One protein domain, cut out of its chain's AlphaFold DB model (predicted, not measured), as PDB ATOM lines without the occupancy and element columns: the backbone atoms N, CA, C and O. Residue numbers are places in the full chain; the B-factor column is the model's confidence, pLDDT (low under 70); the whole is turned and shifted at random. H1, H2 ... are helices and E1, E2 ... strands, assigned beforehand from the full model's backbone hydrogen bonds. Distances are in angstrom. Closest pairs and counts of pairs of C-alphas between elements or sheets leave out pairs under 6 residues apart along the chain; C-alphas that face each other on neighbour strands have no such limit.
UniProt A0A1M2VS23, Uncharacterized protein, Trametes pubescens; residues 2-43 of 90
ATOM      1  N   PRO A   2     154.803 156.219 129.474       73.69
ATOM      2  CA  PRO A   2     154.515 155.048 128.651       73.69
ATOM      3  C   PRO A   2     154.296 155.440 127.184       73.69
ATOM      4  O   PRO A   2     153.578 156.392 126.869       73.69
ATOM      5  N   ILE A   3     154.926 154.690 126.280       81.88
ATOM      6  CA  ILE A   3     154.910 154.961 124.834       81.88
ATOM      7  C   ILE A   3     153.670 154.398 124.128       81.88
ATOM      8  O   ILE A   3     153.331 154.839 123.033       81.88
ATOM      9  N   SER A   4     152.976 153.432 124.734       88.06
ATOM     10  CA  SER A   4     151.837 152.776 124.099       88.06
ATOM     11  C   SER A   4     150.581 153.652 124.136       88.06
ATOM     12  O   SER A   4     150.227 154.258 125.152       88.06
ATOM     13  N   ARG A   5     149.856 153.685 123.009       92.38
ATOM     14  CA  ARG A   5     148.609 154.456 122.876       92.38
ATOM     15  C   ARG A   5     147.529 153.997 123.848       92.38
ATOM     16  O   ARG A   5     146.804 154.833 124.367       92.38
ATOM     17  N   HIS A   6     147.435 152.696 124.128       90.31
ATOM     18  CA  HIS A   6     146.454 152.193 125.091       90.31
ATOM     19  C   HIS A   6     146.751 152.699 126.512       90.31
ATOM     20  O   HIS A   6     145.827 153.132 127.192       90.31
ATOM     21  N   SER A   7     148.019 152.729 126.941       89.50
ATOM     22  CA  SER A   7     148.384 153.255 128.259       89.50
ATOM     23  C   SER A   7     148.143 154.755 128.336       89.50
ATOM     24  O   SER A   7     147.620 155.232 129.336       89.50
ATOM     25  N   GLN A   8     148.442 155.500 127.267       91.56
ATOM     26  CA  GLN A   8     148.065 156.912 127.187       91.56
ATOM     27  C   GLN A   8     146.546 157.073 127.327       91.56
ATOM     28  O   GLN A   8     146.107 157.816 128.194       91.56
ATOM     29  N   ASN A   9     145.736 156.345 126.558       93.06
ATOM     30  CA  ASN A   9     144.276 156.451 126.626       93.06
ATOM     31  C   ASN A   9     143.724 156.148 128.028       93.06
ATOM     32  O   ASN A   9     142.873 156.887 128.517       93.06
ATOM     33  N   VAL A  10     144.226 155.094 128.685       92.31
ATOM     34  CA  VAL A  10     143.826 154.750 130.057       92.31
ATOM     35  C   VAL A  10     144.187 155.885 131.010       92.31
ATOM     36  O   VAL A  10     143.315 156.339 131.741       92.31
ATOM     37  N   LEU A  11     145.421 156.394 130.966       91.06
ATOM     38  CA  LEU A  11     145.890 157.445 131.878       91.06
ATOM     39  C   LEU A  11     145.201 158.801 131.669       91.06
ATOM     40  O   LEU A  11     145.041 159.543 132.631       91.06
ATOM     41  N   HIS A  12     144.787 159.130 130.442       90.94
ATOM     42  CA  HIS A  12     144.064 160.376 130.152       90.94
ATOM     43  C   HIS A  12     142.561 160.283 130.456       90.94
ATOM     44  O   HIS A  12     141.882 161.307 130.502       90.94
ATOM     45  N   SER A  13     142.020 159.075 130.644       91.38
ATOM     46  CA  SER A  13     140.619 158.886 131.016       91.38
ATOM     47  C   SER A  13     140.435 159.131 132.517       91.38
ATOM     48  O   SER A  13     141.088 158.452 133.309       91.38
ATOM     49  N   PRO A  14     139.514 160.015 132.945       89.12
ATOM     50  CA  PRO A  14     139.312 160.327 134.364       89.12
ATOM     51  C   PRO A  14     138.795 159.136 135.183       89.12
ATOM     52  O   PRO A  14     138.937 159.111 136.399       89.12
ATOM     53  N   VAL A  15     138.185 158.149 134.522       92.56
ATOM     54  CA  VAL A  15     137.651 156.928 135.147       92.56
ATOM     55  C   VAL A  15     138.477 155.687 134.811       92.56
ATOM     56  O   VAL A  15     138.130 154.592 135.244       92.56
ATOM     57  N   HIS A  16     139.538 155.827 134.008       93.81
ATOM     58  CA  HIS A  16     140.356 154.713 133.519       93.81
ATOM     59  C   HIS A  16     139.537 153.574 132.883       93.81
ATOM     60  O   HIS A  16     139.882 152.400 133.007       93.81
ATOM     61  N   ALA A  17     138.431 153.906 132.210       94.12
ATOM     62  CA  ALA A  17     137.544 152.917 131.607       94.12
ATOM     63  C   ALA A  17     138.242 152.147 130.474       94.12
ATOM     64  O   ALA A  17     138.887 152.743 129.607       94.12
ATOM     65  N   ALA A  18     138.065 150.828 130.460       95.50
ATOM     66  CA  ALA A  18     138.566 149.942 129.420       95.50
ATOM     67  C   ALA A  18     137.601 148.780 129.163       95.50
ATOM     68  O   ALA A  18     136.820 148.371 130.027       95.50
ATOM     69  N   SER A  19     137.686 148.221 127.959       95.62
ATOM     70  CA  SER A  19     137.045 146.962 127.605       95.62
ATOM     71  C   SER A  19     138.094 145.952 127.149       95.62
ATOM     72  O   SER A  19     139.034 146.278 126.423       95.62
ATOM     73  N   LEU A  20     137.942 144.714 127.611       94.19
ATOM     74  CA  LEU A  20     138.831 143.589 127.336       94.19
ATOM     75  C   LEU A  20     137.980 142.479 126.722       94.19
ATOM     76  O   LEU A  20     136.880 142.211 127.201       94.19
ATOM     77  N   THR A  21     138.469 141.797 125.691       94.19
ATOM     78  CA  THR A  21     137.810 140.591 125.171       94.19
ATOM     79  C   THR A  21     138.750 139.409 125.303       94.19
ATOM     80  O   THR A  21     139.837 139.412 124.733       94.19
ATOM     81  N   VAL A  22     138.311 138.386 126.033       92.69
ATOM     82  CA  VAL A  22     139.017 137.111 126.162       92.69
ATOM     83  C   VAL A  22     138.391 136.122 125.190       92.69
ATOM     84  O   VAL A  22     137.179 135.898 125.200       92.69
ATOM     85  N   ALA A  23     139.217 135.544 124.324       93.00
ATOM     86  CA  ALA A  23     138.801 134.585 123.310       93.00
ATOM     87  C   ALA A  23     139.832 133.460 123.182       93.00
ATOM     88  O   ALA A  23     140.985 133.599 123.586       93.00
ATOM     89  N   SER A  24     139.416 132.348 122.580       88.88
ATOM     90  CA  SER A  24     140.329 131.265 122.216       88.88
ATOM     91  C   SER A  24     141.398 131.733 121.224       88.88
ATOM     92  O   SER A  24     141.099 132.541 120.344       88.88
ATOM     93  N   VAL A  25     142.583 131.117 121.282       84.69
ATOM     94  CA  VAL A  25     143.767 131.435 120.457       84.69
ATOM     95  C   VAL A  25     143.463 131.582 118.962       84.69
ATOM     96  O   VAL A  25     143.995 132.472 118.309       84.69
ATOM     97  N   SER A  26     142.586 130.738 118.410       85.81
ATOM     98  CA  SER A  26     142.084 130.905 117.044       85.81
ATOM     99  C   SER A  26     140.664 131.491 117.105       85.81
ATOM    100  O   SER A  26     139.724 130.793 117.506       85.81
ATOM    101  N   PRO A  27     140.487 132.783 116.790       78.12
ATOM    102  CA  PRO A  27     139.192 133.433 116.891       78.12
ATOM    103  C   PRO A  27     138.294 133.002 115.727       78.12
ATOM    104  O   PRO A  27     138.614 133.212 114.563       78.12
ATOM    105  N   ALA A  28     137.129 132.442 116.045       83.38
ATOM    106  CA  ALA A  28     136.046 132.199 115.091       83.38
ATOM    107  C   ALA A  28     134.741 132.764 115.661       83.38
ATOM    108  O   ALA A  28     134.636 132.951 116.876       83.38
ATOM    109  N   ALA A  29     133.768 133.087 114.808       85.56
ATOM    110  CA  ALA A  29     132.466 133.590 115.261       85.56
ATOM    111  C   ALA A  29     131.680 132.527 116.052       85.56
ATOM    112  O   ALA A  29     130.924 132.858 116.953       85.56
ATOM    113  N   SER A  30     131.922 131.249 115.758       89.38
ATOM    114  CA  SER A  30     131.323 130.100 116.441       89.38
ATOM    115  C   SER A  30     131.960 129.762 117.794       89.38
ATOM    116  O   SER A  30     131.536 128.806 118.438       89.38
ATOM    117  N   ARG A  31     133.001 130.490 118.224       90.75
ATOM    118  CA  ARG A  31     133.750 130.191 119.454       90.75
ATOM    119  C   ARG A  31     133.381 131.147 120.587       90.75
ATOM    120  O   ARG A  31     133.166 132.330 120.320       90.75
ATOM    121  N   PRO A  32     133.355 130.659 121.841       90.88
ATOM    122  CA  PRO A  32     132.999 131.473 122.993       90.88
ATOM    123  C   PRO A  32     133.989 132.623 123.187       90.88
ATOM    124  O   PRO A  32     135.199 132.476 122.980       90.88
ATOM    125  N   ARG A  33     133.454 133.774 123.597       94.25
ATOM    126  CA  ARG A  33     134.211 134.977 123.948       94.25
ATOM    127  C   ARG A  33     133.559 135.632 125.151       94.25
ATOM    128  O   ARG A  33     132.338 135.589 125.285       94.25
ATOM    129  N   VAL A  34     134.371 136.254 125.991       94.19
ATOM    130  CA  VAL A  34     133.904 137.013 127.151       94.19
ATOM    131  C   VAL A  34     134.398 138.442 127.017       94.19
ATOM    132  O   VAL A  34     135.597 138.668 126.858       94.19
ATOM    133  N   SER A  35     133.471 139.396 127.084       95.69
ATOM    134  CA  SER A  35     133.782 140.824 127.127       95.69
ATOM    135  C   SER A  35     133.682 141.319 128.562       95.69
ATOM    136  O   SER A  35     132.628 141.219 129.184       95.69
ATOM    137  N   LEU A  36     134.780 141.859 129.074       95.81
ATOM    138  CA  LEU A  36     134.869 142.474 130.391       95.81
ATOM    139  C   LEU A  36     134.913 143.988 130.196       95.81
ATOM    140  O   LEU A  36     135.760 144.488 129.455       95.81
ATOM    141  N   LEU A  37     133.997 144.710 130.834       96.56
ATOM    142  CA  LEU A  37     133.959 146.169 130.829       96.56
ATOM    143  C   LEU A  37     134.114 146.657 132.262       96.56
ATOM    144  O   LEU A  37     133.459 146.141 133.166       96.56
ATOM    145  N   GLY A  38     134.973 147.645 132.467       94.88
ATOM    146  CA  GLY A  38     135.205 148.196 133.791       94.88
ATOM    147  C   GLY A  38     136.299 149.248 133.786       94.88
ATOM    148  O   GLY A  38     136.645 149.802 132.741       94.88
ATOM    149  N   ASN A  39     136.850 149.497 134.967       96.06
ATOM    150  CA  ASN A  39     137.885 150.499 135.174       96.06
ATOM    151  C   ASN A  39     139.216 149.809 135.466       96.06
ATOM    152  O   ASN A  39     139.267 148.799 136.166       96.06
ATOM    153  N   VAL A  40     140.298 150.370 134.937       93.56
ATOM    154  CA  VAL A  40     141.658 149.900 135.186       93.56
ATOM    155  C   VAL A  40     142.192 150.573 136.444       93.56
ATOM    156  O   VAL A  40     142.280 151.798 136.512       93.56
ATOM    157  N   THR A  41     142.596 149.776 137.430       91.56
ATOM    158  CA  THR A  41     143.329 150.277 138.596       91.56
ATOM    159  C   THR A  41     144.808 150.393 138.246       91.56
ATOM    160  O   THR A  41     145.443 149.408 137.872       91.56
ATOM    161  N   VAL A  42     145.353 151.603 138.352       87.88
ATOM    162  CA  VAL A  42     146.766 151.885 138.081       87.88
ATOM    163  C   VAL A  42     147.493 152.072 139.405       87.88
ATOM    164  O   VAL A  42     147.065 152.871 140.234       87.88
ATOM    165  N   PHE A  43     148.613 151.371 139.578       87.56
ATOM    166  CA  PHE A  43     149.501 151.548 140.723       87.56
ATOM    167  C   PHE A  43     150.710 152.397 140.301       87.56
ATOM    168  O   PHE A  43     151.616 151.881 139.646       87.56
TER     169      PHE A  43
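What this domain is: This is residues 2 to 43 of the 90 residues of an uncharacterized protein of Trametes pubescens (UniProt A0A1M2VS23). What shape? A long hairpin, E1 and E2, has helix H1 near its open end, and residues 25 to 30 stick out at the other. Which parts? The 42 printed residues include one named helix, H1, then two antiparallel strands, E1 and E2; the class is mixed. It is only just loose, close to extended: radius of gyration of the C-alphas 13.2 A, spans 36 by 21 by 16 A.

Where its parts are: Where are the strands? E1, residues 17 to 23, runs 20.2 A from C-alpha 17 at (137.544, 152.917, 131.607). E2, residues 33 to 39, runs 19.5 A to C-alpha 39 at (137.885, 150.499, 135.174). And H1? It is residues 5 to 12.

How they stand to each other: How do strands pair? E1 and E2 are antiparallel at 162 degrees; N 20 and O 36, 2.9 A apart, are within hydrogen-bond range. And H1? Its closest C-alphas with E1, Val 10 and Ala 17, are 6.7 A apart; H1 and E2 are apart. Every O i to N i+4 pair in H1 is within range.

The domain as a whole: How large? The farthest C-alphas, Ser 30 and Phe 43, are 37.1 A apart. Any cut? The printed part has no cut or long link, and no printed residue is under pLDDT 70.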